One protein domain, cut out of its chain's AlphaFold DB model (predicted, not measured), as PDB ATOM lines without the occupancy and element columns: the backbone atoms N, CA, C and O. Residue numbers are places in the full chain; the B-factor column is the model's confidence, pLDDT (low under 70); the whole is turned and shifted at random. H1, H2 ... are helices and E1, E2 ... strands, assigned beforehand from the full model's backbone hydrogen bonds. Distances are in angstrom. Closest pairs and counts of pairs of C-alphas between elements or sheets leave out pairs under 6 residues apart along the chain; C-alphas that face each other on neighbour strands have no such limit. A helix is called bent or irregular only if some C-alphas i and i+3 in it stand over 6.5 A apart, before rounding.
ATOM      1  N   VAL A 930      34.562   7.164  15.567       79.44
ATOM      2  CA  VAL A 930      35.891   7.449  15.009       79.44
ATOM      3  C   VAL A 930      36.759   8.002  16.131       79.44
ATOM      4  O   VAL A 930      36.351   8.967  16.776       79.44
ATOM      5  N   LYS A 931      37.947   7.429  16.358       80.06
ATOM      6  CA  LYS A 931      38.918   7.944  17.335       80.06
ATOM      7  C   LYS A 931      40.127   8.539  16.621       80.06
ATOM      8  O   LYS A 931      40.887   7.826  15.962       80.06
ATOM      9  N   LEU A 932      40.307   9.845  16.781       80.69
ATOM     10  CA  LEU A 932      41.437  10.609  16.258       80.69
ATOM     11  C   LEU A 932      42.384  10.953  17.404       80.69
ATOM     12  O   LEU A 932      41.924  11.355  18.474       80.69
ATOM     13  N   SER A 933      43.687  10.830  17.179       77.62
ATOM     14  CA  SER A 933      44.711  11.408  18.044       77.62
ATOM     15  C   SER A 933      45.233  12.710  17.441       77.62
ATOM     16  O   SER A 933      45.328  12.851  16.221       77.62
ATOM     17  N   TYR A 934      45.559  13.681  18.291       80.75
ATOM     18  CA  TYR A 934      46.144  14.950  17.871       80.75
ATOM     19  C   TYR A 934      47.275  15.402  18.800       80.75
ATOM     20  O   TYR A 934      47.304  15.074  19.989       80.75
ATOM     21  N   PHE A 935      48.260  16.091  18.213       70.50
ATOM     22  CA  PHE A 935      49.530  16.502  18.837       70.50
ATOM     23  C   PHE A 935      50.283  15.348  19.539       70.50
ATOM     24  O   PHE A 935      51.101  15.566  20.427       70.50
ATOM     25  N   GLY A 936      50.001  14.101  19.143       68.31
ATOM     26  CA  GLY A 936      50.583  12.882  19.712       68.31
ATOM     27  C   GLY A 936      50.121  12.513  21.130       68.31
ATOM     28  O   GLY A 936      50.479  11.435  21.583       68.31
ATOM     29  N   ARG A 937      49.342  13.360  21.823       74.56
ATOM     30  CA  ARG A 937      49.039  13.214  23.267       74.56
ATOM     31  C   ARG A 937      47.571  13.374  23.663       74.56
ATOM     32  O   ARG A 937      47.217  13.104  24.805       74.56
ATOM     33  N   TYR A 938      46.706  13.789  22.743       80.44
ATOM     34  CA  TYR A 938      45.282  13.999  23.010       80.44
ATOM     35  C   TYR A 938      44.431  13.165  22.059       80.44
ATOM     36  O   TYR A 938      44.855  12.895  20.935       80.44
ATOM     37  N   THR A 939      43.221  12.772  22.474       80.62
ATOM     38  CA  THR A 939      42.283  12.086  21.569       80.62
ATOM     39  C   THR A 939      40.892  12.705  21.548       80.62
ATOM     40  O   THR A 939      40.368  13.148  22.569       80.62
ATOM     41  N   ALA A 940      40.288  12.718  20.360       81.44
ATOM     42  CA  ALA A 940      38.900  13.080  20.117       81.44
ATOM     43  C   ALA A 940      38.160  11.858  19.559       81.44
ATOM     44  O   ALA A 940      38.495  11.350  18.487       81.44
ATOM     45  N   THR A 941      37.145  11.395  20.285       83.56
ATOM     46  CA  THR A 941      36.261  10.306  19.859       83.56
ATOM     47  C   THR A 941      34.935  10.896  19.403       83.56
ATOM     48  O   THR A 941      34.235  11.524  20.192       83.56
ATOM     49  N   ILE A 942      34.580  10.712  18.133       84.38
ATOM     50  CA  ILE A 942      33.339  11.228  17.546       84.38
ATOM     51  C   ILE A 942      32.362  10.065  17.360       84.38
ATOM     52  O   ILE A 942      32.700   9.077  16.705       84.38
ATOM     53  N   ARG A 943      31.147  10.187  17.907       84.25
ATOM     54  CA  ARG A 943      30.061   9.191  17.807       84.25
ATOM     55  C   ARG A 943      28.721   9.863  17.505       84.25
ATOM     56  O   ARG A 943      28.491  10.984  17.941       84.25
ATOM     57  N   TRP A 944      27.817   9.203  16.781       81.69
ATOM     58  CA  TRP A 944      26.477   9.743  16.495       81.69
ATOM     59  C   TRP A 944      25.450   9.287  17.539       81.69
ATOM     60  O   TRP A 944      25.190   8.092  17.682       81.69
ATOM     61  N   ALA A 945      24.837  10.242  18.238       72.19
ATOM     62  CA  ALA A 945      23.770  10.008  19.202       72.19
ATOM     63  C   ALA A 945      22.386  10.331  18.588       72.19
ATOM     64  O   ALA A 945      22.182  11.426  18.048       72.19
ATOM     65  N   PRO A 946      21.395   9.420  18.675       64.19
ATOM     66  CA  PRO A 946      20.012   9.745  18.333       64.19
ATOM     67  C   PRO A 946      19.427  10.748  19.352       64.19
ATOM     68  O   PRO A 946      19.802  10.709  20.523       64.19
ATOM     69  N   PRO A 947      18.480  11.619  18.949       59.88
ATOM     70  CA  PRO A 947      17.972  12.689  19.811       59.88
ATOM     71  C   PRO A 947      17.214  12.121  21.016       59.88
ATOM     72  O   PRO A 947      16.380  11.209  20.863       59.88
ATOM     73  N   SER A 948      17.494  12.679  22.198       52.56
ATOM     74  CA  SER A 948      17.042  12.149  23.485       52.56
ATOM     75  C   SER A 948      15.525  12.251  23.667       52.56
ATOM     76  O   SER A 948      14.825  13.037  23.024       52.56
ATOM     77  N   ILE A 949      14.988  11.451  24.590       49.47
ATOM     78  CA  ILE A 949      13.546  11.433  24.888       49.47
ATOM     79  C   ILE A 949      13.077  12.770  25.502       49.47
ATOM     80  O   ILE A 949      11.912  13.137  25.336       49.47
ATOM     81  N   GLN A 968      17.418  16.913  14.211       54.19
ATOM     82  CA  GLN A 968      18.306  15.807  13.850       54.19
ATOM     83  C   GLN A 968      19.003  15.292  15.117       54.19
ATOM     84  O   GLN A 968      18.991  15.975  16.140       54.19
ATOM     85  N   GLY A 969      19.585  14.091  15.055       60.00
ATOM     86  CA  GLY A 969      20.520  13.638  16.089       60.00
ATOM     87  C   GLY A 969      21.766  14.522  16.151       60.00
ATOM     88  O   GLY A 969      21.951  15.411  15.315       60.00
ATOM     89  N   LEU A 970      22.612  14.265  17.142       76.12
ATOM     90  CA  LEU A 970      23.828  15.033  17.379       76.12
ATOM     91  C   LEU A 970      25.038  14.106  17.329       76.12
ATOM     92  O   LEU A 970      25.054  13.045  17.954       76.12
ATOM     93  N   TYR A 971      26.086  14.523  16.628       81.25
ATOM     94  CA  TYR A 971      27.418  14.000  16.882       81.25
ATOM     95  C   TYR A 971      27.852  14.457  18.276       81.25
ATOM     96  O   TYR A 971      27.755  15.641  18.612       81.25
ATOM     97  N   GLU A 972      28.335  13.527  19.083       80.50
ATOM     98  CA  GLU A 972      28.945  13.797  20.373       80.50
ATOM     99  C   GLU A 972      30.458  13.599  20.263       80.50
ATOM    100  O   GLU A 972      30.923  12.646  19.630       80.50
ATOM    101  N   ILE A 973      31.213  14.536  20.842       81.56
ATOM    102  CA  ILE A 973      32.676  14.564  20.789       81.56
ATOM    103  C   ILE A 973      33.202  14.313  22.200       81.56
ATOM    104  O   ILE A 973      33.181  15.206  23.048       81.56
ATOM    105  N   ASP A 974      33.683  13.103  22.457       80.06
ATOM    106  CA  ASP A 974      34.358  12.758  23.704       80.06
ATOM    107  C   ASP A 974      35.862  12.995  23.561       80.06
ATOM    108  O   ASP A 974      36.598  12.226  22.939       80.06
ATOM    109  N   LEU A 975      36.290  14.125  24.123       80.50
ATOM    110  CA  LEU A 975      37.682  14.537  24.245       80.50
ATOM    111  C   LEU A 975      38.294  13.793  25.432       80.50
ATOM    112  O   LEU A 975      38.054  14.155  26.583       80.50
ATOM    113  N   ALA A 976      39.019  12.717  25.139       66.06
ATOM    114  CA  ALA A 976      39.546  11.799  26.138       66.06
ATOM    115  C   ALA A 976      41.018  12.085  26.461       66.06
ATOM    116  O   ALA A 976      41.795  12.557  25.621       66.06
ATOM    117  N   GLU A 977      41.357  11.780  27.707       59.72
ATOM    118  CA  GLU A 977      42.686  11.849  28.314       59.72
ATOM    119  C   GLU A 977      43.456  10.557  27.954       59.72
ATOM    120  O   GLU A 977      42.832   9.528  27.671       59.72
ATOM    121  N   ILE A 978      44.792  10.603  27.888       55.41
ATOM    122  CA  ILE A 978      45.634   9.419  27.625       55.41
ATOM    123  C   ILE A 978      46.414   9.081  28.898       55.41
ATOM    124  O   ILE A 978      47.134   9.929  29.419       55.41
ATOM    125  N   GLU A 979      46.310   7.837  29.369       50.09
ATOM    126  CA  GLU A 979      47.187   7.305  30.417       50.09
ATOM    127  C   GLU A 979      48.489   6.766  29.800       50.09
ATOM    128  O   GLU A 979      48.562   5.610  29.385       50.09
ATOM    129  N   GLU A 980      49.530   7.601  29.755       43.12
ATOM    130  CA  GLU A 980      50.908   7.194  29.435       43.12
ATOM    131  C   GLU A 980      51.874   7.635  30.549       43.12
ATOM    132  O   GLU A 980      52.548   8.652  30.448       43.12
ATOM    133  N   GLY A 981      51.962   6.822  31.610       46.62
ATOM    134  CA  GLY A 981      53.094   6.805  32.548       46.62
ATOM    135  C   GLY A 981      53.258   8.015  33.481       46.62
ATOM    136  O   GLY A 981      53.993   8.945  33.174       46.62
ATOM    137  N   VAL A 982      52.713   7.904  34.700       45.25
ATOM    138  CA  VAL A 982      52.915   8.806  35.865       45.25
ATOM    139  C   VAL A 982      52.327  10.222  35.723       45.25
ATOM    140  O   VAL A 982      51.697  10.686  36.673       45.25
ATOM    141  N   ASP A 983      52.449  10.876  34.569       47.62
ATOM    142  CA  ASP A 983      51.898  12.216  34.322       47.62
ATOM    143  C   ASP A 983      50.488  12.151  33.698       47.62
ATOM    144  O   ASP A 983      50.299  11.731  32.556       47.62
ATOM    145  N   TYR A 984      49.473  12.616  34.437       56.44
ATOM    146  CA  TYR A 984      48.085  12.690  33.960       56.44
ATOM    147  C   TYR A 984      47.843  13.926  33.072       56.44
ATOM    148  O   TYR A 984      47.589  15.030  33.561       56.44
ATOM    149  N   PHE A 985      47.864  13.741  31.748       61.25
ATOM    150  CA  PHE A 985      47.589  14.811  30.780       61.25
ATOM    151  C   PHE A 985      46.083  15.014  30.538       61.25
ATOM    152  O   PHE A 985      45.482  14.409  29.645       61.25
ATOM    153  N   ILE A 986      45.482  15.933  31.303       69.81
ATOM    154  CA  ILE A 986      44.113  16.423  31.064       69.81
ATOM    155  C   ILE A 986      44.022  17.024  29.654       69.81
ATOM    156  O   ILE A 986      44.872  17.820  29.248       69.81
ATOM    157  N   ASN A 987      42.979  16.668  28.897       77.81
ATOM    158  CA  ASN A 987      42.776  17.182  27.546       77.81
ATOM    159  C   ASN A 987      42.359  18.671  27.605       77.81
ATOM    160  O   ASN A 987      41.263  18.974  28.088       77.81
ATOM    161  N   PRO A 988      43.172  19.614  27.092       73.81
ATOM    162  CA  PRO A 988      42.951  21.046  27.293       73.81
ATOM    163  C   PRO A 988      41.682  21.564  26.590       73.81
ATOM    164  O   PRO A 988      41.025  22.497  27.065       73.81
ATOM    165  N   HIS A 989      41.251  20.908  25.504       82.56
ATOM    166  CA  HIS A 989      40.004  21.225  24.796       82.56
ATOM    167  C   HIS A 989      38.739  20.814  25.566       82.56
ATOM    168  O   HIS A 989      37.644  21.207  25.161       82.56
ATOM    169  N   ARG A 990      38.845  20.087  26.691       78.38
ATOM    170  CA  ARG A 990      37.708  19.672  27.538       78.38
ATOM    171  C   ARG A 990      36.809  20.848  27.934       78.38
ATOM    172  O   ARG A 990      35.587  20.723  27.854       78.38
ATOM    173  N   ARG A 991      37.389  22.014  28.260       73.31
ATOM    174  CA  ARG A 991      36.641  23.259  28.557       73.31
ATOM    175  C   ARG A 991      35.796  23.741  27.364       73.31
ATOM    176  O   ARG A 991      34.779  24.397  27.555       73.31
ATOM    177  N   MET A 992      36.183  23.395  26.137       78.69
ATOM    178  CA  MET A 992      35.553  23.833  24.888       78.69
ATOM    179  C   MET A 992      34.684  22.751  24.215       78.69
ATOM    180  O   MET A 992      34.097  23.051  23.173       78.69
ATOM    181  N   LYS A 993      34.526  21.546  24.811       81.38
ATOM    182  CA  LYS A 993      33.734  20.413  24.262       81.38
ATOM    183  C   LYS A 993      32.400  20.874  23.668       81.38
ATOM    184  O   LYS A 993      32.130  20.599  22.505       81.38
ATOM    185  N   TYR A 994      31.596  21.614  24.432       79.88
ATOM    186  CA  TYR A 994      30.258  22.042  24.004       79.88
ATOM    187  C   TYR A 994      30.269  22.984  22.790       79.88
ATOM    188  O   TYR A 994      29.436  22.829  21.901       79.88
ATOM    189  N   PHE A 995      31.225  23.916  22.705       81.12
ATOM    190  CA  PHE A 995      31.341  24.827  21.560       81.12
ATOM    191  C   PHE A 995      31.854  24.115  20.303       81.12
ATOM    192  O   PHE A 995      31.344  24.361  19.213       81.12
ATOM    193  N   LEU A 996      32.824  23.206  20.453       80.62
ATOM    194  CA  LEU A 996      33.319  22.363  19.359       80.62
ATOM    195  C   LEU A 996      32.221  21.418  18.846       80.62
ATOM    196  O   LEU A 996      32.074  21.232  17.639       80.62
ATOM    197  N   GLN A 997      31.411  20.868  19.754       82.19
ATOM    198  CA  GLN A 997      30.296  19.983  19.432       82.19
ATOM    199  C   GLN A 997      29.139  20.723  18.744       82.19
ATOM    200  O   GLN A 997      28.627  20.220  17.747       82.19
ATOM    201  N   ASP A 998      28.733  21.910  19.208       79.00
ATOM    202  CA  ASP A 998      27.720  22.729  18.520       79.00
ATOM    203  C   ASP A 998      28.202  23.159  17.122       79.00
ATOM    204  O   ASP A 998      27.493  22.957  16.136       79.00
ATOM    205  N   MET A 999      29.444  23.642  17.007       81.19
ATOM    206  CA  MET A 999      30.063  23.986  15.720       81.19
ATOM    207  C   MET A 999      30.039  22.803  14.739       81.19
ATOM    208  O   MET A 999      29.520  22.928  13.629       81.19
ATOM    209  N   PHE A1000      30.515  21.629  15.164       83.38
ATOM    210  CA  PHE A1000      30.536  20.431  14.322       83.38
ATOM    211  C   PHE A1000      29.131  19.942  13.933       83.38
ATOM    212  O   PHE A1000      28.939  19.459  12.819       83.38
ATOM    213  N   ASN A1001      28.122  20.105  14.795       81.88
ATOM    214  CA  ASN A1001      26.747  19.698  14.488       81.88
ATOM    215  C   ASN A1001      26.013  20.615  13.500       81.88
ATOM    216  O   ASN A1001      25.039  20.174  12.887       81.88
ATOM    217  N   ARG A1002      26.465  21.860  13.313       77.94
ATOM    218  CA  ARG A1002      25.877  22.791  12.333       77.94
ATOM    219  C   ARG A1002      26.227  22.414  10.893       77.94
ATOM    220  O   ARG A1002      25.360  22.472  10.026       77.94
ATOM    221  N   GLU A1003      27.474  22.015  10.652       70.56
ATOM    222  CA  GLU A1003      28.025  21.826   9.297       70.56
ATOM    223  C   GLU A1003      28.347  20.355   8.974       70.56
ATOM    224  O   GLU A1003      28.281  19.937   7.814       70.56
ATOM    225  N   ALA A1004      28.629  19.539   9.997       73.50
ATOM    226  CA  ALA A1004      29.100  18.159   9.871       73.50
ATOM    227  C   ALA A1004      30.319  18.026   8.935       73.50
ATOM    228  O   ALA A1004      30.390  17.091   8.130       73.50
ATOM    229  N   ASP A1005      31.251  18.980   9.036       80.19
ATOM    230  CA  ASP A1005      32.569  18.946   8.405       80.19
ATOM    231  C   ASP A1005      33.662  18.674   9.444       80.19
ATOM    232  O   ASP A1005      33.867  19.434  10.396       80.19
ATOM    233  N   LEU A1006      34.378  17.569   9.249       81.44
ATOM    234  CA  LEU A1006      35.501  17.187  10.088       81.44
ATOM    235  C   LEU A1006      36.714  18.109   9.897       81.44
ATOM    236  O   LEU A1006      37.464  18.307  10.852       81.44
ATOM    237  N   HIS A1007      36.913  18.689   8.709       77.12
ATOM    238  CA  HIS A1007      38.083  19.525   8.432       77.12
ATOM    239  C   HIS A1007      38.046  20.832   9.245       77.12
ATOM    240  O   HIS A1007      39.021  21.155   9.922       77.12
ATOM    241  N   SER A1008      36.900  21.519   9.280       80.06
ATOM    242  CA  SER A1008      36.614  22.685  10.131       80.06
ATOM    243  C   SER A1008      36.857  22.405  11.625       80.06
ATOM    244  O   SER A1008      37.592  23.144  12.294       80.06
ATOM    245  N   LEU A1009      36.332  21.283  12.141       83.31
ATOM    246  CA  LEU A1009      36.546  20.856  13.530       83.31
ATOM    247  C   LEU A1009      38.033  20.610  13.839       83.31
ATOM    248  O   LEU A1009      38.548  21.109  14.840       83.31
ATOM    249  N   MET A1010      38.728  19.860  12.979       78.19
ATOM    250  CA  MET A1010      40.148  19.544  13.149       78.19
ATOM    251  C   MET A1010      41.034  20.795  13.072       78.19
ATOM    252  O   MET A1010      41.929  20.964  13.900       78.19
ATOM    253  N   ASN A1011      40.756  21.706  12.137       79.31
ATOM    254  CA  ASN A1011      41.475  22.973  11.997       79.31
ATOM    255  C   ASN A1011      41.319  23.844  13.261       79.31
ATOM    256  O   ASN A1011      42.310  24.310  13.819       79.31
ATOM    257  N   THR A1012      40.097  23.967  13.790       81.69
ATOM    258  CA  THR A1012      39.821  24.700  15.041       81.69
ATOM    259  C   THR A1012      40.577  24.112  16.241       81.69
ATOM    260  O   THR A1012      41.158  24.855  17.039       81.69
ATOM    261  N   ILE A1013      40.636  22.779  16.361       82.31
ATOM    262  CA  ILE A1013      41.420  22.095  17.404       82.31
ATOM    263  C   ILE A1013      42.916  22.426  17.263       82.31
ATOM    264  O   ILE A1013      43.549  22.811  18.248       82.31
ATOM    265  N   VAL A1014      43.470  22.368  16.046       78.56
ATOM    266  CA  VAL A1014      44.887  22.681  15.766       78.56
ATOM    267  C   VAL A1014      45.240  24.150  16.037       78.56
ATOM    268  O   VAL A1014      46.332  24.424  16.534       78.56
ATOM    269  N   GLN A1015      44.338  25.093  15.752       81.81
ATOM    270  CA  GLN A1015      44.556  26.522  16.019       81.81
ATOM    271  C   GLN A1015      44.539  26.865  17.515       81.81
ATOM    272  O   GLN A1015      45.273  27.752  17.948       81.81
ATOM    273  N   THR A1016      43.709  26.178  18.303       82.00
ATOM    274  CA  THR A1016      43.489  26.492  19.727       82.00
ATOM    275  C   THR A1016      44.412  25.731  20.681       82.00
ATOM    276  O   THR A1016      44.683  26.230  21.774       82.00
ATOM    277  N   CYS A1017      44.929  24.562  20.275       81.56
ATOM    278  CA  CYS A1017      45.702  23.644  21.124       81.56
ATOM    279  C   CYS A1017      46.838  24.335  21.898       81.56
ATOM    280  O   CYS A1017      46.837  24.342  23.126       81.56
ATOM    281  N   SER A1018      47.759  25.002  21.194       77.00
ATOM    282  CA  SER A1018      48.947  25.614  21.806       77.00
ATOM    283  C   SER A1018      48.643  26.800  22.727       77.00
ATOM    284  O   SER A1018      49.452  27.120  23.592       77.00
ATOM    285  N   ILE A1019      47.491  27.459  22.559       79.62
ATOM    286  CA  ILE A1019      47.043  28.529  23.463       79.62
ATOM    287  C   ILE A1019      46.477  27.907  24.741       79.62
ATOM    288  O   ILE A1019      46.820  28.344  25.838       79.62
ATOM    289  N   LEU A1020      45.671  26.849  24.619       80.31
ATOM    290  CA  LEU A1020      45.127  26.144  25.777       80.31
ATOM    291  C   LEU A1020      46.228  25.445  26.596       80.31
ATOM    292  O   LEU A1020      46.217  25.547  27.813       80.31
ATOM    293  N   GLU A1021      47.244  24.847  25.965       77.69
ATOM    294  CA  GLU A1021      48.424  24.308  26.670       77.69
ATOM    295  C   GLU A1021      49.209  25.372  27.463       77.69
ATOM    296  O   GLU A1021      49.920  25.040  28.415       77.69
ATOM    297  N   VAL A1022      49.145  26.650  27.072       78.00
ATOM    298  CA  VAL A1022      49.718  27.763  27.851       78.00
ATOM    299  C   VAL A1022      48.770  28.177  28.978       78.00
ATOM    300  O   VAL A1022      49.231  28.400  30.093       78.00
ATOM    301  N   VAL A1023      47.461  28.231  28.723       77.31
ATOM    302  CA  VAL A1023      46.430  28.581  29.717       77.31
ATOM    303  C   VAL A1023      46.325  27.538  30.839       77.31
ATOM    304  O   VAL A1023      46.231  27.914  32.003       77.31
ATOM    305  N   ASP A1024      46.421  26.247  30.530       76.50
ATOM    306  CA  ASP A1024      46.401  25.171  31.528       76.50
ATOM    307  C   ASP A1024      47.706  25.118  32.338       76.50
ATOM    308  O   ASP A1024      47.676  24.910  33.551       76.50
ATOM    309  N   ARG A1025      48.861  25.404  31.715       75.50
ATOM    310  CA  ARG A1025      50.113  25.623  32.460       75.50
ATOM    311  C   ARG A1025      50.051  26.867  33.343       75.50
ATOM    312  O   ARG A1025      50.621  26.846  34.429       75.50
ATOM    313  N   LEU A1026      49.354  27.921  32.912       75.38
ATOM    314  CA  LEU A1026      49.119  29.109  33.727       75.38
ATOM    315  C   LEU A1026      48.251  28.759  34.945       75.38
ATOM    316  O   LEU A1026      48.668  29.058  36.061       75.38
ATOM    317  N   GLU A1027      47.122  28.060  34.760       73.19
ATOM    318  CA  GLU A1027      46.267  27.590  35.866       73.19
ATOM    319  C   GLU A1027      47.057  26.726  36.862       73.19
ATOM    320  O   GLU A1027      47.039  27.012  38.056       73.19
ATOM    321  N   ASN A1028      47.843  25.759  36.378       69.94
ATOM    322  CA  ASN A1028      48.665  24.885  37.225       69.94
ATOM    323  C   ASN A1028      49.850  25.603  37.910       69.94
ATOM    324  O   ASN A1028      50.428  25.065  38.853       69.94
ATOM    325  N   SER A1029      50.240  26.798  37.447       66.69
ATOM    326  CA  SER A1029      51.321  27.599  38.049       66.69
ATOM    327  C   SER A1029      50.846  28.546  39.158       66.69
ATOM    328  O   SER A1029      51.651  28.984  39.984       66.69
ATOM    329  N   VAL A1030      49.547  28.861  39.194       66.56
ATOM    330  CA  VAL A1030      48.947  29.749  40.194       66.56
ATOM    331  C   VAL A1030      48.662  28.944  41.459       66.56
ATOM    332  O   VAL A1030      47.748  28.125  41.500       66.56
ATOM    333  N   LYS A1031      49.443  29.197  42.514       57.16
ATOM    334  CA  LYS A1031      49.155  28.659  43.849       57.16
ATOM    335  C   LYS A1031      47.860  29.267  44.388       57.16
ATOM    336  O   LYS A1031      47.586  30.444  44.160       57.16
ATOM    337  N   GLU A1032      47.086  28.464  45.109       58.81
ATOM    338  CA  GLU A1032      45.877  28.931  45.788       58.81
ATOM    339  C   GLU A1032      46.239  29.872  46.945       58.81
ATOM    340  O   GLU A1032      47.195  29.628  47.686       58.81
ATOM    341  N   ASP A1033      45.465  30.948  47.099       54.31
ATOM    342  CA  ASP A1033      45.575  31.846  48.251       54.31
ATOM    343  C   ASP A1033      45.094  31.140  49.530       54.31
ATOM    344  O   ASP A1033      44.306  30.193  49.477       54.31
ATOM    345  N   SER A1034      45.486  31.641  50.705       47.12
ATOM    346  CA  SER A1034      45.179  31.034  52.020       47.12
ATOM    347  C   SER A1034      43.684  30.935  52.390       47.12
ATOM    348  O   SER A1034      43.348  30.393  53.440       47.12
ATOM    349  N   MET A1035      42.789  31.422  51.524       45.81
ATOM    350  CA  MET A1035      41.326  31.286  51.596       45.81
ATOM    351  C   MET A1035      40.751  30.197  50.660       45.81
ATOM    352  O   MET A1035      39.532  30.059  50.575       45.81
ATOM    353  N   GLY A1036      41.581  29.453  49.915       53.53
ATOM    354  CA  GLY A1036      41.125  28.442  48.944       53.53
ATOM    355  C   GLY A1036      40.447  29.029  47.696       53.53
ATOM    356  O   GLY A1036      39.692  28.348  47.006       53.53
ATOM    357  N   LEU A1037      40.676  30.315  47.414       52.88
ATOM    358  CA  LEU A1037      40.119  31.009  46.254       52.88
ATOM    359  C   LEU A1037      41.099  30.926  45.079       52.88
ATOM    360  O   LEU A1037      42.223  31.424  45.159       52.88
ATOM    361  N   LYS A1038      40.658  30.348  43.954       55.81
ATOM    362  CA  LYS A1038      41.427  30.370  42.703       55.81
ATOM    363  C   LYS A1038      41.601  31.808  42.210       55.81
ATOM    364  O   LYS A1038      40.633  32.452  41.809       55.81
ATOM    365  N   LEU A1039      42.849  32.284  42.171       60.25
ATOM    366  CA  LEU A1039      43.202  33.623  41.676       60.25
ATOM    367  C   LEU A1039      42.941  33.824  40.173       60.25
ATOM    368  O   LEU A1039      42.925  34.966  39.713       60.25
ATOM    369  N   LEU A1040      42.753  32.730  39.429       72.50
ATOM    370  CA  LEU A1040      42.504  32.682  37.991       72.50
ATOM    371  C   LEU A1040      41.289  31.786  37.703       72.50
ATOM    372  O   LEU A1040      41.201  30.672  38.216       72.50
ATOM    373  N   SER A1041      40.386  32.232  36.831       75.12
ATOM    374  CA  SER A1041      39.324  31.392  36.264       75.12
ATOM    375  C   SER A1041      39.233  31.551  34.744       75.12
ATOM    376  O   SER A1041      39.482  32.626  34.197       75.12
ATOM    377  N   ILE A1042      38.914  30.453  34.054       78.56
ATOM    378  CA  ILE A1042      38.944  30.347  32.590       78.56
ATOM    379  C   ILE A1042      37.516  30.128  32.087       78.56
ATOM    380  O   ILE A1042      36.921  29.075  32.314       78.56
ATOM    381  N   ILE A1043      36.968  31.123  31.392       80.81
ATOM    382  CA  ILE A1043      35.592  31.134  30.889       80.81
ATOM    383  C   ILE A1043      35.624  31.072  29.350       80.81
ATOM    384  O   ILE A1043      35.884  32.090  28.701       80.81
ATOM    385  N   PRO A1044      35.356  29.912  28.724       80.00
ATOM    386  CA  PRO A1044      35.241  29.822  27.271       80.00
ATOM    387  C   PRO A1044      34.000  30.591  26.786       80.00
ATOM    388  O   PRO A1044      32.918  30.490  27.366       80.00
ATOM    389  N   ARG A1045      34.157  31.379  25.717       81.50
ATOM    390  CA  ARG A1045      33.097  32.210  25.112       81.50
ATOM    391  C   ARG A1045      32.675  31.725  23.726       81.50
ATOM    392  O   ARG A1045      31.524  31.921  23.348       81.50
ATOM    393  N   SER A1046      33.581  31.101  22.976       81.00
ATOM    394  CA  SER A1046      33.289  30.402  21.720       81.00
ATOM    395  C   SER A1046      34.371  29.357  21.432       81.00
ATOM    396  O   SER A1046      35.354  29.267  22.164       81.00
ATOM    397  N   ALA A1047      34.248  28.617  20.324       79.38
ATOM    398  CA  ALA A1047      35.282  27.691  19.851       79.38
ATOM    399  C   ALA A1047      36.631  28.362  19.479       79.38
ATOM    400  O   ALA A1047      37.592  27.654  19.209       79.38
ATOM    401  N   HIS A1048      36.714  29.701  19.492       82.62
ATOM    402  CA  HIS A1048      37.922  30.482  19.181       82.62
ATOM    403  C   HIS A1048      38.208  31.611  20.201       82.62
ATOM    404  O   HIS A1048      39.151  32.380  20.020       82.62
ATOM    405  N   HIS A1049      37.401  31.757  21.264       85.06
ATOM    406  CA  HIS A1049      37.489  32.867  22.229       85.06
ATOM    407  C   HIS A1049      37.418  32.342  23.670       85.06
ATOM    408  O   HIS A1049      36.429  31.726  24.072       85.06
ATOM    409  N   ILE A1050      38.461  32.631  24.448       84.00
ATOM    410  CA  ILE A1050      38.608  32.311  25.871       84.00
ATOM    411  C   ILE A1050      38.706  33.628  26.653       84.00
ATOM    412  O   ILE A1050      39.440  34.527  26.248       84.00
ATOM    413  N   ARG A1051      38.006  33.745  27.785       83.75
ATOM    414  CA  ARG A1051      38.217  34.823  28.759       83.75
ATOM    415  C   ARG A1051      38.966  34.278  29.970       83.75
ATOM    416  O   ARG A1051      38.480  33.353  30.616       83.75
ATOM    417  N   LEU A1052      40.104  34.872  30.301       83.44
ATOM    418  CA  LEU A1052      40.744  34.696  31.605       83.44
ATOM    419  C   LEU A1052      40.190  35.760  32.557       83.44
ATOM    420  O   LEU A1052      40.011  36.899  32.137       83.44
ATOM    421  N   VAL A1053      39.910  35.421  33.813       78.56
ATOM    422  CA  VAL A1053      39.492  36.372  34.859       78.56
ATOM    423  C   VAL A1053      40.415  36.204  36.058       78.56
ATOM    424  O   VAL A1053      40.587  35.080  36.530       78.56
ATOM    425  N   TYR A1054      41.004  37.297  36.542       75.12
ATOM    426  CA  TYR A1054      41.995  37.291  37.616       75.12
ATOM    427  C   TYR A1054      41.812  38.461  38.595       75.12
ATOM    428  O   TYR A1054      41.241  39.503  38.266       75.12
ATOM    429  N   GLY A1055      42.272  38.285  39.840       64.88
ATOM    430  CA  GLY A1055      42.245  39.349  40.858       64.88
ATOM    431  C   GLY A1055      40.843  39.909  41.152       64.88
ATOM    432  O   GLY A1055      40.694  41.106  41.391       64.88
ATOM    433  N   SER A1056      39.802  39.069  41.086       63.84
ATOM    434  CA  SER A1056      38.362  39.370  41.273       63.84
ATOM    435  C   SER A1056      37.690  40.371  40.310       63.84
ATOM    436  O   SER A1056      36.466  40.350  40.203       63.84
ATOM    437  N   LYS A1057      38.442  41.231  39.608       68.25
ATOM    438  CA  LYS A1057      37.901  42.341  38.790       68.25
ATOM    439  C   LYS A1057      38.453  42.429  37.367       68.25
ATOM    440  O   LYS A1057      37.802  43.013  36.501       68.25
ATOM    441  N   TYR A1058      39.636  41.874  37.122       77.94
ATOM    442  CA  TYR A1058      40.332  41.990  35.844       77.94
ATOM    443  C   TYR A1058      40.022  40.788  34.959       77.94
ATOM    444  O   TYR A1058      39.855  39.667  35.445       77.94
ATOM    445  N   ALA A1059      39.937  41.006  33.653       80.00
ATOM    446  CA  ALA A1059      39.737  39.956  32.677       80.00
ATOM    447  C   ALA A1059      40.525  40.224  31.393       80.00
ATOM    448  O   ALA A1059      40.885  41.349  31.072       80.00
ATOM    449  N   LEU A1060      40.778  39.158  30.644       84.50
ATOM    450  CA  LEU A1060      41.559  39.189  29.419       84.50
ATOM    451  C   LEU A1060      40.854  38.313  28.384       84.50
ATOM    452  O   LEU A1060      40.770  37.092  28.541       84.50
ATOM    453  N   ASP A1061      40.295  38.942  27.354       85.25
ATOM    454  CA  ASP A1061      39.627  38.267  26.243       85.25
ATOM    455  C   ASP A1061      40.665  37.889  25.178       85.25
ATOM    456  O   ASP A1061      41.140  38.738  24.424       85.25
ATOM    457  N   ILE A1062      41.002  36.599  25.106       84.81
ATOM    458  CA  ILE A1062      41.937  36.029  24.132       84.81
ATOM    459  C   ILE A1062      41.142  35.419  22.974       84.81
ATOM    460  O   ILE A1062      40.299  34.540  23.183       84.81
ATOM    461  N   ARG A1063      41.420  35.854  21.743       84.81
ATOM    462  CA  ARG A1063      40.828  35.302  20.515       84.81
ATOM    463  C   ARG A1063      41.907  34.723  19.609       84.81
ATOM    464  O   ARG A1063      42.872  35.409  19.284       84.81
ATOM    465  N   ALA A1064      41.725  33.476  19.190       80.56
ATOM    466  CA  ALA A1064      42.582  32.803  18.221       80.56
ATOM    467  C   ALA A1064      42.000  32.963  16.808       80.56
ATOM    468  O   ALA A1064      40.834  32.638  16.588       80.56
TER     469      ALA A1064
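This is residues 930 to 949 and 968 to 1064 of the 1208 residues of the protein "Mediator of RNA polymerase II transcription subunit 14" of Lobosporangium transversale (UniProt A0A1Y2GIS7). Two small three-stranded antiparallel sheets lie on either side of a helical layer, with H1 between edge strand E3 of one sheet and edge strand E4 of the other. H2 folds back beside H1 and, bending, runs on over the face of the second sheet; the two sheets meet through the helices, not each other. Look for 117 residues with two named helices and six named strands in the order E1 E2 E3 H1 H2 E4 E5 E6, the sheets running E1 - E2 - E3 and E4 - E5 - E6; the class is mixed, helices and strands. The whole is only just compact, close to loose, with a radius of gyration of the C-alphas of 15.9 A and spans of 47 by 35 by 31 A.

Start with E1, residues 930 to 934, E2, residues 938 to 945, and E3, residues 970 to 976. E1 and E2 form a hairpin, with N 932 and O 940 within hydrogen-bond range at 2.9 A; between E2 and E3, look at N 941 and O 974, 2.8 A. H1, residues 988 to 1003, is on this sheet in two layers, a helix on one face of a sheet; it runs along E3 at 21 degrees on the local plane, at a height over the sheet of 8.2 A, closest at the C-alphas of Ile 973 and Gln 997, 6.1 A. H1 is irregular, with C-alphas 991 and 994 7.9 A apart. H2, residues 1006 to 1029, was assigned as one helix by its hydrogen bonds but is bent, with C-alphas 1015 and 1018 7.3 A apart; its arms H2a, residues 1006 to 1015, and H2b, residues 1018 to 1029, stand at a steep tilt of 49 degrees. H1 and H2a touch as a helical hairpin, closest at the C-alphas of Phe 1000 and Leu 1009, 6.1 A, with a shallow tilt of 32 degrees, opposite ways. E4, residues 1040 to 1046, E5, residues 1049 to 1054, and E6, residues 1058 to 1064, form a meander, each strand the antiparallel neighbour of the one before; find N 1043 and O 1051, 2.8 A, and N 1052 and O 1060, 2.9 A. H1 and H2b are on the same face of this sheet, at heights over the sheet of 9.2 A and 9.8 A; the closest C-alphas of H1 and E4 are those of Phe 995 and Ser 1046, 5.9 A. In H2a every O i to N i+4 pair is within hydrogen-bond range; in H1 8 of 12 are and in H2b 7 of 8.

Find C-alpha 930 at (35.891, 7.449, 15.009), where E1 begins; E2 measures 22.2 A from first to last C-alpha and E3 18.3 A. From C-alpha 988 at (42.951, 21.046, 27.293), H1 runs 23.4 A. E4 measures 18.8 A, and E6, 20.0 A, ends at C-alpha 1064 at (42.582, 32.803, 18.221).

The two C-alphas farthest apart are those of Gln 968 and Ser 1034, 49.1 A. Residues 950 to 967 are cut out, with C-alphas 949 and 968 12.8 A apart. The link from E3 to H1, 11 residues, is long. The mean pLDDT of the printed part is 73.4; look for values under 70 at, among others, residues 976 to 986 and 1028 to 1039.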